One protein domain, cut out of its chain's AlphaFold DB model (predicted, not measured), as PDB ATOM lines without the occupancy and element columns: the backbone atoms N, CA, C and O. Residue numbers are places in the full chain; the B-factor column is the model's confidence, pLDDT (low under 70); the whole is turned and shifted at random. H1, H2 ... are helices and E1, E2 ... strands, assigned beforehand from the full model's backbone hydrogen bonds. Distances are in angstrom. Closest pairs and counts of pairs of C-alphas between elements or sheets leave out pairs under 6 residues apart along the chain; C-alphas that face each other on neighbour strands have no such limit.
ATOM      1  N   GLN A 249     200.068 125.086 204.782       50.25
ATOM      2  CA  GLN A 249     200.204 124.101 203.709       50.25
ATOM      3  C   GLN A 249     199.100 124.185 202.635       50.25
ATOM      4  O   GLN A 249     199.385 123.939 201.465       50.25
ATOM      5  N   ASP A 250     197.873 124.588 202.982       47.38
ATOM      6  CA  ASP A 250     196.761 124.743 202.029       47.38
ATOM      7  C   ASP A 250     196.771 126.109 201.318       47.38
ATOM      8  O   ASP A 250     196.243 126.239 200.210       47.38
ATOM      9  N   LYS A 251     197.395 127.138 201.918       47.50
ATOM     10  CA  LYS A 251     197.624 128.448 201.274       47.50
ATOM     11  C   LYS A 251     198.741 128.383 200.220       47.50
ATOM     12  O   LYS A 251     198.658 129.088 199.222       47.50
ATOM     13  N   MET A 252     199.723 127.490 200.388       50.56
ATOM     14  CA  MET A 252     200.865 127.300 199.470       50.56
ATOM     15  C   MET A 252     200.506 126.680 198.100       50.56
ATOM     16  O   MET A 252     201.393 126.505 197.274       50.56
ATOM     17  N   LYS A 253     199.233 126.337 197.838       49.88
ATOM     18  CA  LYS A 253     198.775 125.695 196.587       49.88
ATOM     19  C   LYS A 253     198.096 126.638 195.572       49.88
ATOM     20  O   LYS A 253     197.538 126.141 194.598       49.88
ATOM     21  N   ARG A 254     198.067 127.965 195.775       42.06
ATOM     22  CA  ARG A 254     197.348 128.901 194.876       42.06
ATOM     23  C   ARG A 254     198.285 129.751 194.002       42.06
ATOM     24  O   ARG A 254     199.039 130.550 194.528       42.06
ATOM     25  N   ASN A 255     198.126 129.545 192.689       45.56
ATOM     26  CA  ASN A 255     198.639 130.201 191.471       45.56
ATOM     27  C   ASN A 255     199.464 131.506 191.563       45.56
ATOM     28  O   ASN A 255     199.004 132.524 192.077       45.56
ATOM     29  N   ASP A 256     200.605 131.475 190.863       49.91
ATOM     30  CA  ASP A 256     201.762 132.386 190.930       49.91
ATOM     31  C   ASP A 256     201.705 133.694 190.103       49.91
ATOM     32  O   ASP A 256     202.642 134.490 190.158       49.91
ATOM     33  N   GLU A 257     200.650 133.991 189.339       47.56
ATOM     34  CA  GLU A 257     200.709 135.127 188.388       47.56
ATOM     35  C   GLU A 257     200.027 136.422 188.862       47.56
ATOM     36  O   GLU A 257     200.375 137.507 188.393       47.56
ATOM     37  N   MET A 258     199.097 136.362 189.824       45.91
ATOM     38  CA  MET A 258     198.317 137.544 190.239       45.91
ATOM     39  C   MET A 258     198.958 138.351 191.387       45.91
ATOM     40  O   MET A 258     198.549 139.488 191.627       45.91
ATOM     41  N   ASP A 259     199.982 137.806 192.055       58.50
ATOM     42  CA  ASP A 259     200.578 138.384 193.274       58.50
ATOM     43  C   ASP A 259     201.887 139.162 193.024       58.50
ATOM     44  O   ASP A 259     202.258 140.046 193.798       58.50
ATOM     45  N   ASN A 260     202.574 138.918 191.899       66.62
ATOM     46  CA  ASN A 260     203.896 139.509 191.651       66.62
ATOM     47  C   ASN A 260     203.833 141.045 191.533       66.62
ATOM     48  O   ASN A 260     204.645 141.746 192.123       66.62
ATOM     49  N   ASN A 261     202.816 141.599 190.862       71.81
ATOM     50  CA  ASN A 261     202.664 143.058 190.738       71.81
ATOM     51  C   ASN A 261     202.402 143.753 192.087       71.81
ATOM     52  O   ASN A 261     202.899 144.857 192.315       71.81
ATOM     53  N   LEU A 262     201.643 143.118 192.986       78.56
ATOM     54  CA  LEU A 262     201.387 143.652 194.326       78.56
ATOM     55  C   LEU A 262     202.630 143.538 195.209       78.56
ATOM     56  O   LEU A 262     202.955 144.496 195.911       78.56
ATOM     57  N   TYR A 263     203.366 142.428 195.108       80.62
ATOM     58  CA  TYR A 263     204.647 142.258 195.785       80.62
ATOM     59  C   TYR A 263     205.680 143.299 195.330       80.62
ATOM     60  O   TYR A 263     206.302 143.942 196.172       80.62
ATOM     61  N   GLN A 264     205.823 143.551 194.020       79.38
ATOM     62  CA  GLN A 264     206.734 144.593 193.522       79.38
ATOM     63  C   GLN A 264     206.345 145.983 194.037       79.38
ATOM     64  O   GLN A 264     207.209 146.763 194.446       79.38
ATOM     65  N   LEU A 265     205.044 146.298 194.065       81.44
ATOM     66  CA  LEU A 265     204.562 147.564 194.607       81.44
ATOM     67  C   LEU A 265     204.861 147.684 196.104       81.44
ATOM     68  O   LEU A 265     205.340 148.731 196.534       81.44
ATOM     69  N   HIS A 266     204.626 146.631 196.881       83.94
ATOM     70  CA  HIS A 266     204.959 146.581 198.302       83.94
ATOM     71  C   HIS A 266     206.461 146.775 198.535       83.94
ATOM     72  O   HIS A 266     206.853 147.704 199.241       83.94
ATOM     73  N   LYS A 267     207.299 146.014 197.828       84.19
ATOM     74  CA  LYS A 267     208.759 146.106 197.908       84.19
ATOM     75  C   LYS A 267     209.278 147.496 197.545       84.19
ATOM     76  O   LYS A 267     210.194 148.004 198.182       84.19
ATOM     77  N   SER A 268     208.648 148.173 196.580       82.19
ATOM     78  CA  SER A 268     208.994 149.558 196.224       82.19
ATOM     79  C   SER A 268     208.825 150.558 197.379       82.19
ATOM     80  O   SER A 268     209.394 151.648 197.334       82.19
ATOM     81  N   LYS A 269     208.046 150.212 198.413       83.38
ATOM     82  CA  LYS A 269     207.856 151.038 199.614       83.38
ATOM     83  C   LYS A 269     208.873 150.737 200.719       83.38
ATOM     84  O   LYS A 269     209.041 151.563 201.609       83.38
ATOM     85  N   GLU A 270     209.573 149.610 200.637       83.94
ATOM     86  CA  GLU A 270     210.530 149.131 201.650       83.94
ATOM     87  C   GLU A 270     211.997 149.311 201.240       83.94
ATOM     88  O   GLU A 270     212.918 149.010 201.997       83.94
ATOM     89  N   VAL A 271     212.224 149.822 200.032       80.62
ATOM     90  CA  VAL A 271     213.549 150.216 199.550       80.62
ATOM     91  C   VAL A 271     213.887 151.645 199.968       80.62
ATOM     92  O   VAL A 271     213.012 152.435 200.335       80.62
ATOM     93  N   ASP A 272     215.176 151.983 199.903       69.88
ATOM     94  CA  ASP A 272     215.714 153.255 200.383       69.88
ATOM     95  C   ASP A 272     215.230 154.459 199.558       69.88
ATOM     96  O   ASP A 272     215.850 154.905 198.594       69.88
ATOM     97  N   THR A 273     214.058 154.963 199.933       78.12
ATOM     98  CA  THR A 273     213.405 156.144 199.368       78.12
ATOM     99  C   THR A 273     213.437 157.303 200.359       78.12
ATOM    100  O   THR A 273     213.610 157.124 201.567       78.12
ATOM    101  N   SER A 274     213.169 158.519 199.873       79.19
ATOM    102  CA  SER A 274     213.039 159.704 200.735       79.19
ATOM    103  C   SER A 274     211.994 159.527 201.845       79.19
ATOM    104  O   SER A 274     212.135 160.125 202.911       79.19
ATOM    105  N   PHE A 275     210.969 158.700 201.615       79.25
ATOM    106  CA  PHE A 275     209.964 158.351 202.613       79.25
ATOM    107  C   PHE A 275     210.448 157.256 203.571       79.25
ATOM    108  O   PHE A 275     210.308 157.415 204.781       79.25
ATOM    109  N   TYR A 276     211.073 156.190 203.067       79.44
ATOM    110  CA  TYR A 276     211.632 155.123 203.904       79.44
ATOM    111  C   TYR A 276     212.688 155.653 204.886       79.44
ATOM    112  O   TYR A 276     212.689 155.292 206.062       79.44
ATOM    113  N   ARG A 277     213.515 156.616 204.459       83.38
ATOM    114  CA  ARG A 277     214.444 157.321 205.351       83.38
ATOM    115  C   ARG A 277     213.727 158.049 206.495       83.38
ATOM    116  O   ARG A 277     214.165 157.950 207.635       83.38
ATOM    117  N   LYS A 278     212.585 158.697 206.229       82.50
ATOM    118  CA  LYS A 278     211.760 159.331 207.278       82.50
ATOM    119  C   LYS A 278     211.174 158.306 208.248       82.50
ATOM    120  O   LYS A 278     211.050 158.598 209.434       82.50
ATOM    121  N   VAL A 279     210.814 157.114 207.765       81.94
ATOM    122  CA  VAL A 279     210.376 156.001 208.624       81.94
ATOM    123  C   VAL A 279     211.520 155.583 209.551       81.94
ATOM    124  O   VAL A 279     211.322 155.542 210.766       81.94
ATOM    125  N   LYS A 280     212.728 155.367 209.009       83.12
ATOM    126  CA  LYS A 280     213.924 155.060 209.808       83.12
ATOM    127  C   LYS A 280     214.184 156.131 210.866       83.12
ATOM    128  O   LYS A 280     214.254 155.801 212.041       83.12
ATOM    129  N   GLU A 281     214.247 157.403 210.472       83.75
ATOM    130  CA  GLU A 281     214.458 158.540 211.382       83.75
ATOM    131  C   GLU A 281     213.387 158.614 212.479       83.75
ATOM    132  O   GLU A 281     213.702 158.831 213.646       83.75
ATOM    133  N   TYR A 282     212.115 158.388 212.134       81.50
ATOM    134  CA  TYR A 282     211.023 158.423 213.105       81.50
ATOM    135  C   TYR A 282     211.126 157.314 214.154       81.50
ATOM    136  O   TYR A 282     210.733 157.527 215.307       81.50
ATOM    137  N   HIS A 283     211.563 156.124 213.749       74.38
ATOM    138  CA  HIS A 283     211.668 154.959 214.624       74.38
ATOM    139  C   HIS A 283     213.031 154.830 215.310       74.38
ATOM    140  O   HIS A 283     213.131 154.097 216.298       74.38
ATOM    141  N   TYR A 284     214.041 155.557 214.833       73.12
ATOM    142  CA  TYR A 284     215.361 155.632 215.441       73.12
ATOM    143  C   TYR A 284     215.240 156.020 216.923       73.12
ATOM    144  O   TYR A 284     214.571 156.991 217.279       73.12
ATOM    145  N   GLY A 285     215.815 155.204 217.811       65.56
ATOM    146  CA  GLY A 285     215.779 155.416 219.263       65.56
ATOM    147  C   GLY A 285     214.450 155.116 219.987       65.56
ATOM    148  O   GLY A 285     214.407 155.251 221.208       65.56
ATOM    149  N   LYS A 286     213.367 154.693 219.306       66.62
ATOM    150  CA  LYS A 286     212.064 154.404 219.962       66.62
ATOM    151  C   LYS A 286     211.888 152.957 220.421       66.62
ATOM    152  O   LYS A 286     211.201 152.699 221.406       66.62
ATOM    153  N   SER A 287     212.454 152.010 219.684       64.31
ATOM    154  CA  SER A 287     212.488 150.583 220.009       64.31
ATOM    155  C   SER A 287     213.579 149.945 219.150       64.31
ATOM    156  O   SER A 287     213.705 150.291 217.982       64.31
ATOM    157  N   GLY A 288     214.386 149.052 219.724       75.69
ATOM    158  CA  GLY A 288     215.332 148.190 218.991       75.69
ATOM    159  C   GLY A 288     214.837 146.744 218.897       75.69
ATOM    160  O   GLY A 288     215.624 145.815 218.736       75.69
ATOM    161  N   THR A 289     213.535 146.542 219.111       89.19
ATOM    162  CA  THR A 289     212.923 145.226 219.299       89.19
ATOM    163  C   THR A 289     212.123 144.844 218.064       89.19
ATOM    164  O   THR A 289     211.275 145.616 217.620       89.19
ATOM    165  N   CYS A 290     212.323 143.633 217.546       90.50
ATOM    166  CA  CYS A 290     211.506 143.105 216.461       90.50
ATOM    167  C   CYS A 290     210.032 143.011 216.881       90.50
ATOM    168  O   CYS A 290     209.690 142.372 217.876       90.50
ATOM    169  N   SER A 291     209.142 143.574 216.068       90.62
ATOM    170  CA  SER A 291     207.697 143.572 216.315       90.62
ATOM    171  C   SER A 291     207.075 142.180 216.214       90.62
ATOM    172  O   SER A 291     205.964 141.994 216.695       90.62
ATOM    173  N   VAL A 292     207.767 141.211 215.604       91.50
ATOM    174  CA  VAL A 292     207.295 139.832 215.409       91.50
ATOM    175  C   VAL A 292     207.887 138.905 216.475       91.50
ATOM    176  O   VAL A 292     207.168 138.479 217.373       91.50
ATOM    177  N   CYS A 293     209.194 138.629 216.432       91.62
ATOM    178  CA  CYS A 293     209.838 137.674 217.343       91.62
ATOM    179  C   CYS A 293     210.339 138.274 218.661       91.62
ATOM    180  O   CYS A 293     210.892 137.557 219.486       91.62
ATOM    181  N   ARG A 294     210.177 139.586 218.867       91.25
ATOM    182  CA  ARG A 294     210.626 140.310 220.068       91.25
ATOM    183  C   ARG A 294     212.137 140.278 220.334       91.25
ATOM    184  O   ARG A 294     212.567 140.735 221.391       91.25
ATOM    185  N   ILE A 295     212.954 139.808 219.387       90.00
ATOM    186  CA  ILE A 295     214.414 139.848 219.519       90.00
ATOM    187  C   ILE A 295     214.916 141.294 219.516       90.00
ATOM    188  O   ILE A 295     214.426 142.136 218.759       90.00
ATOM    189  N   LYS A 296     215.912 141.565 220.356       90.62
ATOM    190  CA  LYS A 296     216.659 142.823 220.406       90.62
ATOM    191  C   LYS A 296     218.062 142.567 219.877       90.62
ATOM    192  O   LYS A 296     218.911 142.067 220.610       90.62
ATOM    193  N   LEU A 297     218.299 142.850 218.597       87.69
ATOM    194  CA  LEU A 297     219.593 142.553 217.969       87.69
ATOM    195  C   LEU A 297     220.730 143.395 218.554       87.69
ATOM    196  O   LEU A 297     221.862 142.926 218.601       87.69
ATOM    197  N   ASN A 298     220.431 144.586 219.073       87.19
ATOM    198  CA  ASN A 298     221.406 145.418 219.771       87.19
ATOM    199  C   ASN A 298     221.968 144.762 221.044       87.19
ATOM    200  O   ASN A 298     223.126 144.981 221.383       87.19
ATOM    201  N   ASN A 299     221.187 143.917 221.722       89.25
ATOM    202  CA  ASN A 299     221.664 143.163 222.882       89.25
ATOM    203  C   ASN A 299     222.657 142.056 222.492       89.25
ATOM    204  O   ASN A 299     223.401 141.591 223.346       89.25
ATOM    205  N   ILE A 300     222.640 141.615 221.231       90.25
ATOM    206  CA  ILE A 300     223.482 140.522 220.725       90.25
ATOM    207  C   ILE A 300     224.719 141.086 220.017       90.25
ATOM    208  O   ILE A 300     225.832 140.636 220.260       90.25
ATOM    209  N   TYR A 301     224.527 142.088 219.157       88.44
ATOM    210  CA  TYR A 301     225.552 142.612 218.248       88.44
ATOM    211  C   TYR A 301     225.913 144.085 218.510       88.44
ATOM    212  O   TYR A 301     226.598 144.710 217.700       88.44
ATOM    213  N   GLY A 302     225.440 144.681 219.608       84.31
ATOM    214  CA  GLY A 302     225.693 146.088 219.923       84.31
ATOM    215  C   GLY A 302     225.130 147.030 218.856       84.31
ATOM    216  O   GLY A 302     224.026 146.825 218.348       84.31
ATOM    217  N   LYS A 303     225.898 148.060 218.480       83.94
ATOM    218  CA  LYS A 303     225.467 149.046 217.475       83.94
ATOM    219  C   LYS A 303     225.153 148.410 216.115       83.94
ATOM    220  O   LYS A 303     224.139 148.741 215.512       83.94
ATOM    221  N   LEU A 304     225.943 147.415 215.703       82.94
ATOM    222  CA  LEU A 304     225.728 146.682 214.450       82.94
ATOM    223  C   LEU A 304     224.353 146.004 214.408       82.94
ATOM    224  O   LEU A 304     223.731 145.929 213.355       82.94
ATOM    225  N   GLY A 305     223.859 145.531 215.556       83.88
ATOM    226  CA  GLY A 305     222.539 144.916 215.668       83.88
ATOM    227  C   GLY A 305     221.387 145.905 215.497       83.88
ATOM    228  O   GLY A 305     220.328 145.526 215.009       83.88
ATOM    229  N   GLU A 306     221.583 147.164 215.887       82.06
ATOM    230  CA  GLU A 306     220.606 148.232 215.662       82.06
ATOM    231  C   GLU A 306     220.534 148.610 214.176       82.06
ATOM    232  O   GLU A 306     219.439 148.759 213.636       82.06
ATOM    233  N   ASP A 307     221.690 148.690 213.512       83.25
ATOM    234  CA  ASP A 307     221.805 149.146 212.121       83.25
ATOM    235  C   ASP A 307     221.199 148.161 211.104       83.25
ATOM    236  O   ASP A 307     220.771 148.566 210.024       83.25
ATOM    237  N   ILE A 308     221.122 146.873 211.455       86.31
ATOM    238  CA  ILE A 308     220.524 145.823 210.613       86.31
ATOM    239  C   ILE A 308     219.025 145.618 210.860       86.31
ATOM    240  O   ILE A 308     218.433 144.703 210.292       86.31
ATOM    241  N   MET A 309     218.396 146.407 211.733       87.62
ATOM    242  CA  MET A 309     216.942 146.360 211.880       87.62
ATOM    243  C   MET A 309     216.273 146.961 210.640       87.62
ATOM    244  O   MET A 309     216.669 148.011 210.134       87.62
ATOM    245  N   GLU A 310     215.221 146.301 210.167       89.81
ATOM    246  CA  GLU A 310     214.519 146.653 208.931       89.81
ATOM    247  C   GLU A 310     213.084 147.099 209.242       89.81
ATOM    248  O   GLU A 310     212.562 146.854 210.336       89.81
ATOM    249  N   TYR A 311     212.437 147.776 208.292       90.50
ATOM    250  CA  TYR A 311     211.059 148.244 208.437       90.50
ATOM    251  C   TYR A 311     210.183 147.653 207.339       90.50
ATOM    252  O   TYR A 311     210.375 147.957 206.167       90.50
ATOM    253  N   HIS A 312     209.198 146.855 207.742       90.38
ATOM    254  CA  HIS A 312     208.277 146.176 206.837       90.38
ATOM    255  C   HIS A 312     206.932 146.910 206.772       90.38
ATOM    256  O   HIS A 312     206.373 147.276 207.810       90.38
ATOM    257  N   CYS A 313     206.403 147.116 205.569       88.44
ATOM    258  CA  CYS A 313     205.144 147.787 205.290       88.44
ATOM    259  C   CYS A 313     203.958 146.814 205.399       88.44
ATOM    260  O   CYS A 313     203.680 146.030 204.501       88.44
ATOM    261  N   ILE A 314     203.166 146.916 206.462       87.31
ATOM    262  CA  ILE A 314     202.019 146.021 206.705       87.31
ATOM    263  C   ILE A 314     200.762 146.385 205.901       87.31
ATOM    264  O   ILE A 314     199.713 145.751 206.054       87.31
ATOM    265  N   LYS A 315     200.823 147.425 205.065       82.62
ATOM    266  CA  LYS A 315     199.681 147.862 204.261       82.62
ATOM    267  C   LYS A 315     199.433 146.896 203.106       82.62
ATOM    268  O   LYS A 315     200.326 146.606 202.317       82.62
ATOM    269  N   ARG A 316     198.180 146.460 202.954       78.88
ATOM    270  CA  ARG A 316     197.742 145.716 201.769       78.88
ATOM    271  C   ARG A 316     197.451 146.657 200.608       78.88
ATOM    272  O   ARG A 316     196.657 147.590 200.738       78.88
ATOM    273  N   PHE A 317     198.077 146.375 199.473       72.25
ATOM    274  CA  PHE A 317     197.848 147.079 198.220       72.25
ATOM    275  C   PHE A 317     196.705 146.404 197.450       72.25
ATOM    276  O   PHE A 317     196.542 145.187 197.507       72.25
ATOM    277  N   SER A 318     195.892 147.203 196.760       68.19
ATOM    278  CA  SER A 318     194.810 146.725 195.893       68.19
ATOM    279  C   SER A 318     195.224 146.860 194.428       68.19
ATOM    280  O   SER A 318     196.008 147.745 194.091       68.19
ATOM    281  N   THR A 319     194.674 146.022 193.549       59.31
ATOM    282  CA  THR A 319     194.911 146.050 192.092       59.31
ATOM    283  C   THR A 319     194.193 147.193 191.367       59.31
ATOM    284  O   THR A 319     194.275 147.296 190.142       59.31
ATOM    285  N   ASP A 320     193.486 148.057 192.097       59.81
ATOM    286  CA  ASP A 320     192.738 149.169 191.520       59.81
ATOM    287  C   ASP A 320     193.684 150.264 190.994       59.81
ATOM    288  O   ASP A 320     194.291 151.019 191.757       59.81
ATOM    289  N   LYS A 321     193.822 150.339 189.665       53.81
ATOM    290  CA  LYS A 321     194.780 151.210 188.959       53.81
ATOM    291  C   LYS A 321     194.512 152.710 189.144       53.81
ATOM    292  O   LYS A 321     195.379 153.515 188.815       53.81
ATOM    293  N   ASN A 322     193.345 153.083 189.671       47.44
ATOM    294  CA  ASN A 322     192.927 154.477 189.830       47.44
ATOM    295  C   ASN A 322     193.174 155.053 191.236       47.44
ATOM    296  O   ASN A 322     192.908 156.234 191.458       47.44
ATOM    297  N   ALA A 323     193.686 154.262 192.186       51.62
ATOM    298  CA  ALA A 323     193.996 154.735 193.531       51.62
ATOM    299  C   ALA A 323     195.496 155.035 193.678       51.62
ATOM    300  O   ALA A 323     196.333 154.135 193.616       51.62
ATOM    301  N   SER A 324     195.857 156.295 193.931       52.69
ATOM    302  CA  SER A 324     197.207 156.643 194.383       52.69
ATOM    303  C   SER A 324     197.456 155.997 195.749       52.69
ATOM    304  O   SER A 324     196.860 156.403 196.749       52.69
ATOM    305  N   VAL A 325     198.312 154.972 195.809       63.12
ATOM    306  CA  VAL A 325     198.590 154.292 197.079       63.12
ATOM    307  C   VAL A 325     199.684 155.022 197.849       63.12
ATOM    308  O   VAL A 325     200.879 154.759 197.694       63.12
ATOM    309  N   GLU A 326     199.256 155.954 198.695       72.19
ATOM    310  CA  GLU A 326     200.116 156.603 199.681       72.19
ATOM    311  C   GLU A 326     200.312 155.705 200.906       72.19
ATOM    312  O   GLU A 326     199.403 154.984 201.319       72.19
ATOM    313  N   VAL A 327     201.502 155.755 201.495       74.44
ATOM    314  CA  VAL A 327     201.865 155.062 202.739       74.44
ATOM    315  C   VAL A 327     202.168 156.103 203.810       74.44
ATOM    316  O   VAL A 327     202.717 157.163 203.516       74.44
ATOM    317  N   CYS A 328     201.801 155.816 205.055       81.00
ATOM    318  CA  CYS A 328     202.117 156.644 206.213       81.00
ATOM    319  C   CYS A 328     203.106 155.920 207.138       81.00
ATOM    320  O   CYS A 328     203.310 154.717 207.023       81.00
ATOM    321  N   ILE A 329     203.719 156.640 208.081       76.69
ATOM    322  CA  ILE A 329     204.692 156.050 209.021       76.69
ATOM    323  C   ILE A 329     204.064 154.899 209.830       76.69
ATOM    324  O   ILE A 329     204.721 153.901 210.094       76.69
ATOM    325  N   GLY A 330     202.774 155.003 210.175       78.25
ATOM    326  CA  GLY A 330     202.048 153.960 210.909       78.25
ATOM    327  C   GLY A 330     201.803 152.667 210.123       78.25
ATOM    328  O   GLY A 330     201.383 151.683 210.724       78.25
ATOM    329  N   ASP A 331     202.077 152.656 208.816       84.25
ATOM    330  CA  ASP A 331     201.995 151.459 207.977       84.25
ATOM    331  C   ASP A 331     203.264 150.593 208.058       84.25
ATOM    332  O   ASP A 331     203.341 149.583 207.364       84.25
ATOM    333  N   TYR A 332     204.258 150.970 208.870       87.00
ATOM    334  CA  TYR A 332     205.527 150.253 208.999       87.00
ATOM    335  C   TYR A 332     205.701 149.662 210.392       87.00
ATOM    336  O   TYR A 332     205.394 150.288 211.409       87.00
ATOM    337  N   ILE A 333     206.259 148.456 210.435       89.56
ATOM    338  CA  ILE A 333     206.689 147.795 211.664       89.56
ATOM    339  C   ILE A 333     208.191 147.543 211.616       89.56
ATOM    340  O   ILE A 333     208.742 147.191 210.578       89.56
ATOM    341  N   GLN A 334     208.858 147.687 212.756       90.75
ATOM    342  CA  GLN A 334     210.270 147.338 212.871       90.75
ATOM    343  C   GLN A 334     210.416 145.821 213.020       90.75
ATOM    344  O   GLN A 334     209.790 145.223 213.901       90.75
ATOM    345  N   VAL A 335     211.247 145.190 212.198       92.50
ATOM    346  CA  VAL A 335     211.457 143.736 212.163       92.50
ATOM    347  C   VAL A 335     212.944 143.394 212.069       92.50
ATOM    348  O   VAL A 335     213.753 144.206 211.635       92.50
ATOM    349  N   CYS A 336     213.331 142.195 212.519       91.50
ATOM    350  CA  CYS A 336     214.679 141.692 212.265       91.50
ATOM    351  C   CYS A 336     214.776 141.147 210.826       91.50
ATOM    352  O   CYS A 336     213.743 140.745 210.276       91.50
ATOM    353  N   PRO A 337     215.991 141.014 210.258       91.44
ATOM    354  CA  PRO A 337     216.174 140.519 208.890       91.44
ATOM    355  C   PRO A 337     215.548 139.147 208.621       91.44
ATOM    356  O   PRO A 337     215.091 138.858 207.516       91.44
ATOM    357  N   ALA A 338     215.495 138.278 209.634       90.94
ATOM    358  CA  ALA A 338     214.880 136.960 209.504       90.94
ATOM    359  C   ALA A 338     213.351 137.049 209.374       90.94
ATOM    360  O   ALA A 338     212.773 136.452 208.468       90.94
ATOM    361  N   CYS A 339     212.690 137.814 210.250       92.38
ATOM    362  CA  CYS A 339     211.243 138.009 210.175       92.38
ATOM    363  C   CYS A 339     210.841 138.766 208.910       92.38
ATOM    364  O   CYS A 339     209.824 138.420 208.319       92.38
ATOM    365  N   HIS A 340     211.640 139.743 208.476       91.19
ATOM    366  CA  HIS A 340     211.377 140.470 207.238       91.19
ATOM    367  C   HIS A 340     211.399 139.536 206.024       91.19
ATOM    368  O   HIS A 340     210.409 139.436 205.310       91.19
ATOM    369  N   LYS A 341     212.465 138.737 205.869       87.31
ATOM    370  CA  LYS A 341     212.568 137.744 204.786       87.31
ATOM    371  C   LYS A 341     211.427 136.727 204.780       87.31
ATOM    372  O   LYS A 341     211.021 136.284 203.710       87.31
ATOM    373  N   LEU A 342     210.931 136.324 205.951       88.06
ATOM    374  CA  LEU A 342     209.790 135.409 206.049       88.06
ATOM    375  C   LEU A 342     208.492 136.057 205.557       88.06
ATOM    376  O   LEU A 342     207.718 135.390 204.873       88.06
ATOM    377  N   LEU A 343     208.270 137.333 205.880       89.12
ATOM    378  CA  LEU A 343     207.107 138.090 205.410       89.12
ATOM    379  C   LEU A 343     207.172 138.335 203.901       89.12
ATOM    380  O   LEU A 343     206.179 138.114 203.220       89.12
ATOM    381  N   ASP A 344     208.348 138.670 203.373       83.00
ATOM    382  CA  ASP A 344     208.581 138.820 201.932       83.00
ATOM    383  C   ASP A 344     208.333 137.525 201.165       83.00
ATOM    384  O   ASP A 344     207.599 137.492 200.178       83.00
ATOM    385  N   LYS A 345     208.946 136.430 201.627       81.81
ATOM    386  CA  LYS A 345     208.853 135.124 200.966       81.81
ATOM    387  C   LYS A 345     207.422 134.591 200.933       81.81
ATOM    388  O   LYS A 345     207.079 133.814 200.047       81.81
ATOM    389  N   HIS A 346     206.612 134.978 201.911       81.94
ATOM    390  CA  HIS A 346     205.222 134.563 202.043       81.94
ATOM    391  C   HIS A 346     204.263 135.750 201.927       81.94
ATOM    392  O   HIS A 346     203.186 135.736 202.534       81.94
ATOM    393  N   TYR A 347     204.647 136.762 201.142       82.31
ATOM    394  CA  TYR A 347     203.810 137.922 200.873       82.31
ATOM    395  C   TYR A 347     202.441 137.480 200.343       82.31
ATOM    396  O   TYR A 347     202.339 136.503 199.608       82.31
ATOM    397  N   GLY A 348     201.372 138.139 200.796       76.88
ATOM    398  CA  GLY A 348     199.990 137.758 200.472       76.88
ATOM    399  C   GLY A 348     199.465 136.525 201.228       76.88
ATOM    400  O   GLY A 348     198.254 136.402 201.425       76.88
ATOM    401  N   LEU A 349     200.348 135.658 201.738       78.00
ATOM    402  CA  LEU A 349     199.987 134.398 202.395       78.00
ATOM    403  C   LEU A 349     200.010 134.481 203.924       78.00
ATOM    404  O   LEU A 349     199.110 133.929 204.569       78.00
ATOM    405  N   ILE A 350     201.033 135.135 204.486       77.75
ATOM    406  CA  ILE A 350     201.268 135.250 205.931       77.75
ATOM    407  C   ILE A 350     201.399 136.725 206.327       77.75
ATOM    408  O   ILE A 350     202.267 137.442 205.838       77.75
ATOM    409  N   GLU A 351     200.563 137.172 207.261       84.19
ATOM    410  CA  GLU A 351     200.694 138.482 207.903       84.19
ATOM    411  C   GLU A 351     201.613 138.437 209.134       84.19
ATOM    412  O   GLU A 351     201.804 137.399 209.767       84.19
ATOM    413  N   HIS A 352     202.129 139.596 209.555       85.06
ATOM    414  CA  HIS A 352     202.976 139.714 210.749       85.06
ATOM    415  C   HIS A 352     202.332 139.159 212.036       85.06
ATOM    416  O   HIS A 352     203.040 138.589 212.867       85.06
ATOM    417  N   GLU A 353     201.010 139.282 212.206       84.44
ATOM    418  CA  GLU A 353     200.288 138.683 213.340       84.44
ATOM    419  C   GLU A 353     200.208 137.155 213.244       84.44
ATOM    420  O   GLU A 353     200.344 136.461 214.250       84.44
ATOM    421  N   GLU A 354     200.038 136.608 212.038       82.94
ATOM    422  CA  GLU A 354     200.076 135.160 211.819       82.94
ATOM    423  C   GLU A 354     201.487 134.620 212.088       82.94
ATOM    424  O   GLU A 354     201.636 133.605 212.766       82.94
ATOM    425  N   LEU A 355     202.526 135.347 211.658       84.69
ATOM    426  CA  LEU A 355     203.918 134.974 211.893       84.69
ATOM    427  C   LEU A 355     204.267 134.922 213.387       84.69
ATOM    428  O   LEU A 355     204.939 133.986 213.815       84.69
ATOM    429  N   LYS A 356     203.753 135.855 214.202       86.31
ATOM    430  CA  LYS A 356     203.907 135.818 215.671       86.31
ATOM    431  C   LYS A 356     203.389 134.518 216.285       86.31
ATOM    432  O   LYS A 356     204.007 134.001 217.209       86.31
ATOM    433  N   ASN A 357     202.275 133.995 215.775       80.69
ATOM    434  CA  ASN A 357     201.634 132.793 216.314       80.69
ATOM    435  C   ASN A 357     202.369 131.496 215.936       80.69
ATOM    436  O   ASN A 357     202.136 130.462 216.557       80.69
ATOM    437  N   ILE A 358     203.237 131.536 214.920       79.25
ATOM    438  CA  ILE A 358     203.993 130.372 214.431       79.25
ATOM    439  C   ILE A 358     205.343 130.244 215.146       79.25
ATOM    440  O   ILE A 358     205.926 129.157 215.180       79.25
ATOM    441  N   ILE A 359     205.850 131.334 215.729       79.62
ATOM    442  CA  ILE A 359     207.115 131.318 216.462       79.62
ATOM    443  C   ILE A 359     206.978 130.385 217.663       79.62
ATOM    444  O   ILE A 359     206.250 130.649 218.619       79.62
TER     445      ILE A 359
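Overview. This is residues 249 to 359 of the 362 residues of an uncharacterized protein of Dysgonomonas alginatilytica (UniProt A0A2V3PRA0). A small two-stranded hairpin, E1 and E2, lies in the middle of a flat, loop-rich body, with H1, H2 and H5 placed round it and H2 and H5 on opposite sides. H3 and H4 form one end of the longest axis, the long link from E1 to E2 reaches the other, and H6 lies beyond H5. The printed part has 111 residues, with named elements in the order H1 H2 H3 H4 E1 E2 H5 H6; the class is mostly helix, though under half of the residues are in named elements. The whole is compact, with a radius of gyration of the C-alphas of 14.8 A and spans of 42 by 35 by 17 A.

Arrangement. H1, residues 260 to 270, and H2, residues 274 to 283, are close but not clearly touching, closest at the C-alphas of Glu 270 and Tyr 276, 6.5 A. H3, residues 298 to 301, and H4, residues 303 to 307, touch only at the corner, with the C-alphas of Asn 298 and Gly 305 closest at 4.3 A. E1, residues 310 to 313, and E2, residues 332 to 335, form an antiparallel hairpin; N 310 and O 335 are within hydrogen-bond range at 2.9 A. H5, residues 337 to 345, comes closest to E1 at the C-alphas of Pro 337 and Glu 310, 6.4 A. H6, residues 352 to 358, is close to H5 but not clearly touching, about perpendicular at 77 degrees, with the C-alphas of Leu 343 and His 352 closest at 6.9 A. Every O i to N i+4 pair is within hydrogen-bond range in H4, H5 and H6, against 5 of 7 in H1 and 5 of 6 in H2; H3 is too short for such a pair.

Along the chain. H1 begins at C-alpha 260 (203.896, 139.509, 191.651) and is 15.4 A long; H2 is 14.7 A and H5 12.1 A. H6 ends at C-alpha 358 (203.993, 130.372, 214.431).

Size, cuts and confidence. The C-alphas of Ile 300 and Asn 322 are farthest apart, at 45.6 A. The printed part has no cut; the links H2 to H3 and E1 to E2 are long. The pLDDT is under 70 in 24 residues, among them 249 to 260 and 318 to 325.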